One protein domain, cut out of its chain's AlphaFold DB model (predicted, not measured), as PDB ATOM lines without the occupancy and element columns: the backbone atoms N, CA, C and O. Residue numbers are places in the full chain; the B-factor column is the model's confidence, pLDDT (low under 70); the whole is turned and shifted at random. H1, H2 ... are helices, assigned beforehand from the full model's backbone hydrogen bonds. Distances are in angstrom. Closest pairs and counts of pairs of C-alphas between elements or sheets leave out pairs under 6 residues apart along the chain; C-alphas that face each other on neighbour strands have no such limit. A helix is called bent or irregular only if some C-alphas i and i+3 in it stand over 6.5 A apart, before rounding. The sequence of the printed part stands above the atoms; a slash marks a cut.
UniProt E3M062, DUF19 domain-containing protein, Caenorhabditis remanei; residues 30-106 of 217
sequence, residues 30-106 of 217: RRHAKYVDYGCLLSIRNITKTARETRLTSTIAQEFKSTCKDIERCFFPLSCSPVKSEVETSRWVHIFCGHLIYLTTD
ATOM      1  N   ARG A  30      17.275 -19.213 -27.319       74.56
ATOM      2  CA  ARG A  30      17.631 -17.899 -27.894       74.56
ATOM      3  C   ARG A  30      17.011 -17.654 -29.277       74.56
ATOM      4  O   ARG A  30      16.911 -16.505 -29.692       74.56
ATOM      5  N   ARG A  31      16.625 -18.711 -30.002       71.19
ATOM      6  CA  ARG A  31      15.937 -18.598 -31.293       71.19
ATOM      7  C   ARG A  31      14.500 -18.114 -31.112       71.19
ATOM      8  O   ARG A  31      14.090 -17.246 -31.869       71.19
ATOM      9  N   HIS A  32      13.781 -18.601 -30.100       73.12
ATOM     10  CA  HIS A  32      12.418 -18.140 -29.807       73.12
ATOM     11  C   HIS A  32      12.396 -16.659 -29.412       73.12
ATOM     12  O   HIS A  32      11.564 -15.911 -29.900       73.12
ATOM     13  N   ALA A  33      13.396 -16.195 -28.657       65.50
ATOM     14  CA  ALA A  33      13.530 -14.774 -28.321       65.50
ATOM     15  C   ALA A  33      13.798 -13.858 -29.538       65.50
ATOM     16  O   ALA A  33      13.676 -12.642 -29.432       65.50
ATOM     17  N   LYS A  34      14.202 -14.422 -30.685       69.94
ATOM     18  CA  LYS A  34      14.534 -13.684 -31.918       69.94
ATOM     19  C   LYS A  34      13.544 -13.920 -33.058       69.94
ATOM     20  O   LYS A  34      13.680 -13.293 -34.105       69.94
ATOM     21  N   TYR A  35      12.596 -14.836 -32.885       71.44
ATOM     22  CA  TYR A  35      11.644 -15.232 -33.913       71.44
ATOM     23  C   TYR A  35      10.228 -15.053 -33.388       71.44
ATOM     24  O   TYR A  35       9.813 -15.736 -32.455       71.44
ATOM     25  N   VAL A  36       9.488 -14.152 -34.025       70.56
ATOM     26  CA  VAL A  36       8.060 -13.965 -33.783       70.56
ATOM     27  C   VAL A  36       7.319 -14.567 -34.968       70.56
ATOM     28  O   VAL A  36       7.472 -14.107 -36.101       70.56
ATOM     29  N   ASP A  37       6.524 -15.607 -34.718       82.19
ATOM     30  CA  ASP A  37       5.606 -16.138 -35.724       82.19
ATOM     31  C   ASP A  37       4.461 -15.131 -35.913       82.19
ATOM     32  O   ASP A  37       3.512 -15.067 -35.126       82.19
ATOM     33  N   TYR A  38       4.579 -14.300 -36.949       84.00
ATOM     34  CA  TYR A  38       3.591 -13.269 -37.261       84.00
ATOM     35  C   TYR A  38       2.202 -13.845 -37.547       84.00
ATOM     36  O   TYR A  38       1.211 -13.197 -37.216       84.00
ATOM     37  N   GLY A  39       2.110 -15.049 -38.121       89.06
ATOM     38  CA  GLY A  39       0.828 -15.715 -38.345       89.06
ATOM     39  C   GLY A  39       0.148 -16.031 -37.018       89.06
ATOM     40  O   GLY A  39      -1.009 -15.674 -36.809       89.06
ATOM     41  N   CYS A  40       0.898 -16.602 -36.078       89.00
ATOM     42  CA  CYS A  40       0.414 -16.861 -34.727       89.00
ATOM     43  C   CYS A  40       0.022 -15.590 -33.973       89.00
ATOM     44  O   CYS A  40      -1.046 -15.539 -33.362       89.00
ATOM     45  N   LEU A  41       0.841 -14.541 -34.055       89.00
ATOM     46  CA  LEU A  41       0.540 -13.260 -33.423       89.00
ATOM     47  C   LEU A  41      -0.764 -12.650 -33.960       89.00
ATOM     48  O   LEU A  41      -1.586 -12.162 -33.182       89.00
ATOM     49  N   LEU A  42      -0.968 -12.689 -35.279       91.06
ATOM     50  CA  LEU A  42      -2.188 -12.191 -35.914       91.06
ATOM     51  C   LEU A  42      -3.412 -13.015 -35.512       91.06
ATOM     52  O   LEU A  42      -4.425 -12.432 -35.127       91.06
ATOM     53  N   SER A  43      -3.320 -14.346 -35.528       91.62
ATOM     54  CA  SER A  43      -4.432 -15.217 -35.141       91.62
ATOM     55  C   SER A  43      -4.867 -14.995 -33.693       91.62
ATOM     56  O   SER A  43      -6.057 -14.823 -33.432       91.62
ATOM     57  N   ILE A  44      -3.910 -14.902 -32.760       89.06
ATOM     58  CA  ILE A  44      -4.173 -14.627 -31.340       89.06
ATOM     59  C   ILE A  44      -4.807 -13.247 -31.140       89.06
ATOM     60  O   ILE A  44      -5.745 -13.097 -30.354       89.06
ATOM     61  N   ARG A  45      -4.353 -12.225 -31.870       89.56
ATOM     62  CA  ARG A  45      -4.960 -10.886 -31.807       89.56
ATOM     63  C   ARG A  45      -6.383 -10.876 -32.359       89.56
ATOM     64  O   ARG A  45      -7.257 -10.272 -31.740       89.56
ATOM     65  N   ASN A  46      -6.622 -11.562 -33.474       90.19
ATOM     66  CA  ASN A  46      -7.940 -11.636 -34.099       90.19
ATOM     67  C   ASN A  46      -8.952 -12.317 -33.179       90.19
ATOM     68  O   ASN A  46      -9.987 -11.723 -32.887       90.19
ATOM     69  N   ILE A  47      -8.632 -13.501 -32.647       87.81
ATOM     70  CA  ILE A  47      -9.536 -14.187 -31.715       87.81
ATOM     71  C   ILE A  47      -9.757 -13.365 -30.442       87.81
ATOM     72  O   ILE A  47     -10.890 -13.267 -29.984       87.81
ATOM     73  N   THR A  48      -8.723 -12.695 -29.918       85.25
ATOM     74  CA  THR A  48      -8.868 -11.805 -28.753       85.25
ATOM     75  C   THR A  48      -9.848 -10.672 -29.031       85.25
ATOM     76  O   THR A  48     -10.713 -10.389 -28.204       85.25
ATOM     77  N   LYS A  49      -9.721 -10.012 -30.188       86.06
ATOM     78  CA  LYS A  49     -10.616  -8.927 -30.589       86.06
ATOM     79  C   LYS A  49     -12.051  -9.436 -30.720       86.06
ATOM     80  O   LYS A  49     -12.943  -8.924 -30.049       86.06
ATOM     81  N   THR A  50     -12.256 -10.489 -31.509       83.31
ATOM     82  CA  THR A  50     -13.588 -11.045 -31.757       83.31
ATOM     83  C   THR A  50     -14.237 -11.535 -30.463       83.31
ATOM     84  O   THR A  50     -15.403 -11.237 -30.227       83.31
ATOM     85  N   ALA A  51     -13.498 -12.220 -29.584       81.19
ATOM     86  CA  ALA A  51     -14.030 -12.739 -28.321       81.19
ATOM     87  C   ALA A  51     -14.428 -11.637 -27.326       81.19
ATOM     88  O   ALA A  51     -15.314 -11.851 -26.505       81.19
ATOM     89  N   ARG A  52     -13.803 -10.454 -27.395       77.81
ATOM     90  CA  ARG A  52     -14.169  -9.300 -26.555       77.81
ATOM     91  C   ARG A  52     -15.371  -8.527 -27.088       77.81
ATOM     92  O   ARG A  52     -16.120  -7.964 -26.298       77.81
ATOM     93  N   GLU A  53     -15.525  -8.464 -28.404       77.38
ATOM     94  CA  GLU A  53     -16.544  -7.641 -29.066       77.38
ATOM     95  C   GLU A  53     -17.839  -8.416 -29.355       77.38
ATOM     96  O   GLU A  53     -18.886  -7.813 -29.586       77.38
ATOM     97  N   THR A  54     -17.789  -9.751 -29.326       73.88
ATOM     98  CA  THR A  54     -18.894 -10.602 -29.776       73.88
ATOM     99  C   THR A  54     -19.554 -11.324 -28.611       73.88
ATOM    100  O   THR A  54     -18.900 -11.981 -27.803       73.88
ATOM    101  N   ARG A  55     -20.889 -11.281 -28.560       72.44
ATOM    102  CA  ARG A  55     -21.664 -12.127 -27.649       72.44
ATOM    103  C   ARG A  55     -21.549 -13.591 -28.082       72.44
ATOM    104  O   ARG A  55     -21.871 -13.919 -29.219       72.44
ATOM    105  N   LEU A  56     -21.163 -14.475 -27.164       70.75
ATOM    106  CA  LEU A  56     -21.104 -15.915 -27.428       70.75
ATOM    107  C   LEU A  56     -22.507 -16.476 -27.718       70.75
ATOM    108  O   LEU A  56     -23.378 -16.499 -26.849       70.75
ATOM    109  N   THR A  57     -22.717 -16.931 -28.953       72.56
ATOM    110  CA  THR A  57     -23.855 -17.762 -29.381       72.56
ATOM    111  C   THR A  57     -23.365 -19.181 -29.665       72.56
ATOM    112  O   THR A  57     -22.160 -19.414 -29.725       72.56
ATOM    113  N   SER A  58     -24.267 -20.141 -29.878       72.94
ATOM    114  CA  SER A  58     -23.879 -21.514 -30.236       72.94
ATOM    115  C   SER A  58     -23.054 -21.580 -31.528       72.94
ATOM    116  O   SER A  58     -22.046 -22.282 -31.562       72.94
ATOM    117  N   THR A  59     -23.427 -20.822 -32.565       77.44
ATOM    118  CA  THR A  59     -22.680 -20.748 -33.834       77.44
ATOM    119  C   THR A  59     -21.291 -20.150 -33.626       77.44
ATOM    120  O   THR A  59     -20.293 -20.759 -34.003       77.44
ATOM    121  N   ILE A  60     -21.218 -19.009 -32.937       77.94
ATOM    122  CA  ILE A  60     -19.953 -18.318 -32.653       77.94
ATOM    123  C   ILE A  60     -19.046 -19.179 -31.759       77.94
ATOM    124  O   ILE A  60     -17.833 -19.222 -31.950       77.94
ATOM    125  N   ALA A  61     -19.618 -19.928 -30.813       79.88
ATOM    126  CA  ALA A  61     -18.873 -20.869 -29.985       79.88
ATOM    127  C   ALA A  61     -18.234 -21.996 -30.815       79.88
ATOM    128  O   ALA A  61     -17.106 -22.390 -30.524       79.88
ATOM    129  N   GLN A  62     -18.903 -22.497 -31.862       83.38
ATOM    130  CA  GLN A  62     -18.308 -23.493 -32.763       83.38
ATOM    131  C   GLN A  62     -17.192 -22.900 -33.632       83.38
ATOM    132  O   GLN A  62     -16.149 -23.533 -33.797       83.38
ATOM    133  N   GLU A  63     -17.363 -21.677 -34.138       86.31
ATOM    134  CA  GLU A  63     -16.317 -20.973 -34.897       86.31
ATOM    135  C   GLU A  63     -15.068 -20.731 -34.044       86.31
ATOM    136  O   GLU A  63     -13.944 -21.039 -34.461       86.31
ATOM    137  N   PHE A  64     -15.254 -20.257 -32.809       87.19
ATOM    138  CA  PHE A  64     -14.154 -20.113 -31.866       87.19
ATOM    139  C   PHE A  64     -13.518 -21.456 -31.528       87.19
ATOM    140  O   PHE A  64     -12.297 -21.536 -31.490       87.19
ATOM    141  N   LYS A  65     -14.303 -22.522 -31.339       87.75
ATOM    142  CA  LYS A  65     -13.770 -23.864 -31.078       87.75
ATOM    143  C   LYS A  65     -12.867 -24.346 -32.214       87.75
ATOM    144  O   LYS A  65     -11.806 -24.895 -31.933       87.75
ATOM    145  N   SER A  66     -13.263 -24.139 -33.473       89.50
ATOM    146  CA  SER A  66     -12.413 -24.461 -34.630       89.50
ATOM    147  C   SER A  66     -11.131 -23.634 -34.605       89.50
ATOM    148  O   SER A  66     -10.038 -24.190 -34.617       89.50
ATOM    149  N   THR A  67     -11.268 -22.316 -34.450       90.88
ATOM    150  CA  THR A  67     -10.129 -21.391 -34.409       90.88
ATOM    151  C   THR A  67      -9.148 -21.756 -33.293       90.88
ATOM    152  O   THR A  67      -7.943 -21.768 -33.505       90.88
ATOM    153  N   CYS A  68      -9.653 -22.101 -32.108       90.44
ATOM    154  CA  CYS A  68      -8.858 -22.519 -30.959       90.44
ATOM    155  C   CYS A  68      -8.006 -23.760 -31.239       90.44
ATOM    156  O   CYS A  68      -6.868 -23.824 -30.780       90.44
ATOM    157  N   LYS A  69      -8.524 -24.718 -32.016       89.06
ATOM    158  CA  LYS A  69      -7.751 -25.884 -32.458       89.06
ATOM    159  C   LYS A  69      -6.683 -25.494 -33.479       89.06
ATOM    160  O   LYS A  69      -5.542 -25.928 -33.371       89.06
ATOM    161  N   ASP A  70      -7.018 -24.619 -34.424       89.94
ATOM    162  CA  ASP A  70      -6.090 -24.199 -35.485       89.94
ATOM    163  C   ASP A  70      -4.883 -23.411 -34.946       89.94
ATOM    164  O   ASP A  70      -3.776 -23.469 -35.497       89.94
ATOM    165  N   ILE A  71      -5.086 -22.669 -33.853       89.25
ATOM    166  CA  ILE A  71      -4.060 -21.832 -33.220       89.25
ATOM    167  C   ILE A  71      -3.344 -22.522 -32.055       89.25
ATOM    168  O   ILE A  71      -2.467 -21.904 -31.462       89.25
ATOM    169  N   GLU A  72      -3.656 -23.779 -31.728       86.25
ATOM    170  CA  GLU A  72      -3.038 -24.495 -30.600       86.25
ATOM    171  C   GLU A  72      -1.503 -24.484 -30.686       86.25
ATOM    172  O   GLU A  72      -0.794 -24.164 -29.727       86.25
ATOM    173  N   ARG A  73      -0.978 -24.693 -31.898       84.94
ATOM    174  CA  ARG A  73       0.461 -24.633 -32.200       84.94
ATOM    175  C   ARG A  73       1.123 -23.283 -31.898       84.94
ATOM    176  O   ARG A  73       2.348 -23.208 -31.854       84.94
ATOM    177  N   CYS A  74       0.343 -22.218 -31.723       86.94
ATOM    178  CA  CYS A  74       0.837 -20.868 -31.483       86.94
ATOM    179  C   CYS A  74       1.151 -20.581 -30.016       86.94
ATOM    180  O   CYS A  74       1.938 -19.673 -29.741       86.94
ATOM    181  N   PHE A  75       0.586 -21.346 -29.076       85.12
ATOM    182  CA  PHE A  75       0.751 -21.053 -27.653       85.12
ATOM    183  C   PHE A  75       2.199 -21.229 -27.187       85.12
ATOM    184  O   PHE A  75       2.719 -20.356 -26.488       85.12
ATOM    185  N   PHE A  76       2.889 -22.284 -27.637       82.81
ATOM    186  CA  PHE A  76       4.289 -22.506 -27.268       82.81
ATOM    187  C   PHE A  76       5.227 -21.404 -27.796       82.81
ATOM    188  O   PHE A  76       5.886 -20.768 -26.970       82.81
ATOM    189  N   PRO A  77       5.280 -21.086 -29.108       79.38
ATOM    190  CA  PRO A  77       6.139 -20.009 -29.604       79.38
ATOM    191  C   PRO A  77       5.885 -18.662 -28.917       79.38
ATOM    192  O   PRO A  77       6.834 -17.979 -28.535       79.38
ATOM    193  N   LEU A  78       4.616 -18.297 -28.702       82.62
ATOM    194  CA  LEU A  78       4.257 -17.015 -28.096       82.62
ATOM    195  C   LEU A  78       4.537 -16.954 -26.592       82.62
ATOM    196  O   LEU A  78       4.823 -15.874 -26.084       82.62
ATOM    197  N   SER A  79       4.523 -18.090 -25.884       80.88
ATOM    198  CA  SER A  79       4.962 -18.153 -24.479       80.88
ATOM    199  C   SER A  79       6.445 -17.814 -24.292       80.88
ATOM    200  O   SER A  79       6.856 -17.433 -23.201       80.88
ATOM    201  N   CYS A  80       7.232 -17.906 -25.367       80.94
ATOM    202  CA  CYS A  80       8.644 -17.544 -25.395       80.94
ATOM    203  C   CYS A  80       8.910 -16.148 -25.980       80.94
ATOM    204  O   CYS A  80      10.076 -15.810 -26.207       80.94
ATOM    205  N   SER A  81       7.869 -15.354 -26.266       82.69
ATOM    206  CA  SER A  81       8.050 -14.003 -26.804       82.69
ATOM    207  C   SER A  81       8.829 -13.128 -25.809       82.69
ATOM    208  O   SER A  81       8.538 -13.159 -24.610       82.69
ATOM    209  N   PRO A  82       9.788 -12.302 -26.273       82.25
ATOM    210  CA  PRO A  82      10.430 -11.306 -25.417       82.25
ATOM    211  C   PRO A  82       9.469 -10.167 -25.032       82.25
ATOM    212  O   PRO A  82       9.783  -9.357 -24.162       82.25
ATOM    213  N   VAL A  83       8.302 -10.076 -25.680       85.25
ATOM    214  CA  VAL A  83       7.300  -9.039 -25.435       85.25
ATOM    215  C   VAL A  83       6.264  -9.554 -24.438       85.25
ATOM    216  O   VAL A  83       5.399 -10.365 -24.767       85.25
ATOM    217  N   LYS A  84       6.300  -9.021 -23.211       81.38
ATOM    218  CA  LYS A  84       5.412  -9.426 -22.106       81.38
ATOM    219  C   LYS A  84       3.922  -9.422 -22.478       81.38
ATOM    220  O   LYS A  84       3.212 -10.371 -22.158       81.38
ATOM    221  N   SER A  85       3.447  -8.399 -23.188       81.19
ATOM    222  CA  SER A  85       2.032  -8.295 -23.575       81.19
ATOM    223  C   SER A  85       1.591  -9.372 -24.574       81.19
ATOM    224  O   SER A  85       0.419  -9.749 -24.595       81.19
ATOM    225  N   GLU A  86       2.507  -9.904 -25.387       83.81
ATOM    226  CA  GLU A  86       2.222 -11.016 -26.300       83.81
ATOM    227  C   GLU A  86       2.083 -12.329 -25.534       83.81
ATOM    228  O   GLU A  86       1.144 -13.082 -25.790       83.81
ATOM    229  N   VAL A  87       2.952 -12.555 -24.543       80.44
ATOM    230  CA  VAL A  87       2.857 -13.694 -23.618       80.44
ATOM    231  C   VAL A  87       1.525 -13.657 -22.867       80.44
ATOM    232  O   VAL A  87       0.800 -14.650 -22.837       80.44
ATOM    233  N   GLU A  88       1.159 -12.501 -22.308       79.44
ATOM    234  CA  GLU A  88      -0.101 -12.310 -21.578       79.44
ATOM    235  C   GLU A  88      -1.331 -12.523 -22.470       79.44
ATOM    236  O   GLU A  88      -2.281 -13.194 -22.065       79.44
ATOM    237  N   THR A  89      -1.309 -11.997 -23.699       81.19
ATOM    238  CA  THR A  89      -2.419 -12.167 -24.652       81.19
ATOM    239  C   THR A  89      -2.545 -13.623 -25.097       81.19
ATOM    240  O   THR A  89      -3.643 -14.173 -25.077       81.19
ATOM    241  N   SER A  90      -1.429 -14.267 -25.453       83.81
ATOM    242  CA  SER A  90      -1.386 -15.688 -25.815       83.81
ATOM    243  C   SER A  90      -1.937 -16.560 -24.691       83.81
ATOM    244  O   SER A  90      -2.798 -17.406 -24.924       83.81
ATOM    245  N   ARG A  91      -1.516 -16.292 -23.450       79.75
ATOM    246  CA  ARG A  91      -2.023 -16.977 -22.262       79.75
ATOM    247  C   ARG A  91      -3.525 -16.784 -22.104       79.75
ATOM    248  O   ARG A  91      -4.226 -17.768 -21.916       79.75
ATOM    249  N   TRP A  92      -4.035 -15.558 -22.203       82.00
ATOM    250  CA  TRP A  92      -5.478 -15.322 -22.104       82.00
ATOM    251  C   TRP A  92      -6.259 -16.130 -23.148       82.00
ATOM    252  O   TRP A  92      -7.250 -16.771 -22.801       82.00
ATOM    253  N   VAL A  93      -5.787 -16.159 -24.401       84.75
ATOM    254  CA  VAL A  93      -6.435 -16.947 -25.459       84.75
ATOM    255  C   VAL A  93      -6.345 -18.444 -25.181       84.75
ATOM    256  O   VAL A  93      -7.331 -19.141 -25.387       84.75
ATOM    257  N   HIS A  94      -5.211 -18.944 -24.687       85.56
ATOM    258  CA  HIS A  94      -5.059 -20.356 -24.338       85.56
ATOM    259  C   HIS A  94      -6.103 -20.789 -23.300       85.56
ATOM    260  O   HIS A  94      -6.804 -21.778 -23.502       85.56
ATOM    261  N   ILE A  95      -6.273 -19.989 -22.246       81.38
ATOM    262  CA  ILE A  95      -7.262 -20.222 -21.186       81.38
ATOM    263  C   ILE A  95      -8.684 -20.164 -21.753       81.38
ATOM    264  O   ILE A  95      -9.483 -21.073 -21.535       81.38
ATOM    265  N   PHE A  96      -8.993 -19.117 -22.524       84.38
ATOM    266  CA  PHE A  96     -10.285 -18.971 -23.195       84.38
ATOM    267  C   PHE A  96     -10.612 -20.197 -24.059       84.38
ATOM    268  O   PHE A  96     -11.707 -20.751 -23.960       84.38
ATOM    269  N   CYS A  97      -9.651 -20.653 -24.860       86.56
ATOM    270  CA  CYS A  97      -9.794 -21.816 -25.721       86.56
ATOM    271  C   CYS A  97      -9.997 -23.110 -24.933       86.56
ATOM    272  O   CYS A  97     -10.895 -23.881 -25.272       86.56
ATOM    273  N   GLY A  98      -9.229 -23.332 -23.865       87.19
ATOM    274  CA  GLY A  98      -9.384 -24.507 -23.007       87.19
ATOM    275  C   GLY A  98     -10.759 -24.561 -22.332       87.19
ATOM    276  O   GLY A  98     -11.421 -25.600 -22.351       87.19
ATOM    277  N   HIS A  99     -11.253 -23.435 -21.811       85.75
ATOM    278  CA  HIS A  99     -12.607 -23.351 -21.252       85.75
ATOM    279  C   HIS A  99     -13.682 -23.602 -22.313       85.75
ATOM    280  O   HIS A  99     -14.599 -24.393 -22.097       85.75
ATOM    281  N   LEU A 100     -13.568 -22.954 -23.475       86.56
ATOM    282  CA  LEU A 100     -14.542 -23.090 -24.551       86.56
ATOM    283  C   LEU A 100     -14.626 -24.529 -25.068       86.56
ATOM    284  O   LEU A 100     -15.724 -25.049 -25.276       86.56
ATOM    285  N   ILE A 101     -13.481 -25.179 -25.291       88.88
ATOM    286  CA  ILE A 101     -13.438 -26.562 -25.768       88.88
ATOM    287  C   ILE A 101     -14.142 -27.467 -24.760       88.88
ATOM    288  O   ILE A 101     -15.071 -28.168 -25.156       88.88
ATOM    289  N   TYR A 102     -13.792 -27.389 -23.477       90.19
ATOM    290  CA  TYR A 102     -14.403 -28.204 -22.423       90.19
ATOM    291  C   TYR A 102     -15.918 -27.993 -22.301       90.19
ATOM    292  O   TYR A 102     -16.696 -28.949 -22.355       90.19
ATOM    293  N   LEU A 103     -16.365 -26.731 -22.246       87.81
ATOM    294  CA  LEU A 103     -17.790 -26.386 -22.165       87.81
ATOM    295  C   LEU A 103     -18.595 -26.889 -23.374       87.81
ATOM    296  O   LEU A 103     -19.773 -27.214 -23.246       87.81
ATOM    297  N   THR A 104     -17.962 -26.986 -24.546       87.06
ATOM    298  CA  THR A 104     -18.590 -27.448 -25.797       87.06
ATOM    299  C   THR A 104     -18.283 -28.909 -26.143       87.06
ATOM    300  O   THR A 104     -18.576 -29.350 -27.263       87.06
ATOM    301  N   THR A 105     -17.668 -29.659 -25.226       88.69
ATOM    302  CA  THR A 105     -17.377 -31.093 -25.365       88.69
ATOM    303  C   THR A 105     -17.718 -31.831 -24.074       88.69
ATOM    304  O   THR A 105     -18.869 -32.225 -23.900       88.69
ATOM    305  N   ASP A 106     -16.769 -31.975 -23.154       91.56
ATOM    306  CA  ASP A 106     -16.864 -32.829 -21.965       91.56
ATOM    307  C   ASP A 106     -17.944 -32.389 -20.967       91.56
ATOM    308  O   ASP A 106     -18.519 -33.213 -20.240       91.56
TER     309      ASP A 106
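What this domain is: This is residues 30 to 106 of the 217 residues of the protein "DUF19 domain-containing protein" of Caenorhabditis remanei (UniProt E3M062). One long helix, H4, runs diagonally across a layer made by H1 and H2, which lie roughly side by side and run opposite ways; the shorter H3 follows H2 round a corner and folds back into H4 as a helical hairpin. H4 is in contact with the other three helices, while H1 and H2 come close without clearly touching. The printed part has 77 residues, with four named helices in the order H1, H2, H3, H4 and no named strand, and its class is all helix. It is compact, with a radius of gyration of the C-alphas of 12.7 A, and elongated, with spans of 41 by 25 by 17 A.

Where its parts are: Residues 30 to 37 come before the first named helix, and C-alpha 30 is at (17.631, -17.899, -27.894). H1, residues 38 to 53, begins with C-alpha 38 at (3.591, -13.269, -37.261) and is 22.5 A long from first to last C-alpha. H2, residues 58 to 70, is 18.7 A long. H3, residues 72 to 79, is 11.9 A long and only just irregular: C-alphas 73 and 76 are 6.6 A apart, and its line is a rough one. H4, residues 84 to 103, is the longest helix, at 28.7 A, and ends with C-alpha 103 at (-17.790, -26.386, -22.165).

How they stand to each other: H4 is the hub, touching three helices. With residues 86 to 94 alone it touches H3, the closest C-alphas being those of Ser 79 and Val 87, 5.0 A apart; the two form a hairpin at a shallow tilt of 29 degrees, opposite ways. Residues 86 to 93 of H4 alone touch H1, which meets them with residues 41 to 48 alone, at a steep tilt of 62 degrees, the same way; the closest C-alphas, of Ile 44 and Ser 90, are 6.3 A apart. Residues 94 to 101 of H4 alone touch H2, at a steep tilt of 55 degrees, opposite ways, with the C-alphas of Cys 68 and Cys 97 closest at 5.4 A. H1 touches H3 with residues 40 to 41 alone, about perpendicular at 78 degrees; the closest C-alphas, of Cys 40 and Cys 74, are 5.2 A apart. The helix packing is mostly crossed, that is, most of the touching helices stand at more than a shallow tilt. H1 and H2 are close but not clearly touching, at a shallow tilt of 18 degrees, opposite ways, with the C-alphas of Ile 47 and Phe 64 closest at 7.5 A. H2 and H3 meet only through their link. Every O i to N i+4 pair is within hydrogen-bond range in H1, H2 and H4; in H3 it is 2 of 4.

The domain as a whole: The two C-alphas farthest apart are those of Arg 30 and Ser 58, 41.7 A. The printed part has no cut, and the links H1 to H2, H2 to H3 and H3 to H4 are tight. The mean pLDDT of the printed part is 83.0, and residues 33 to 34 are under 70.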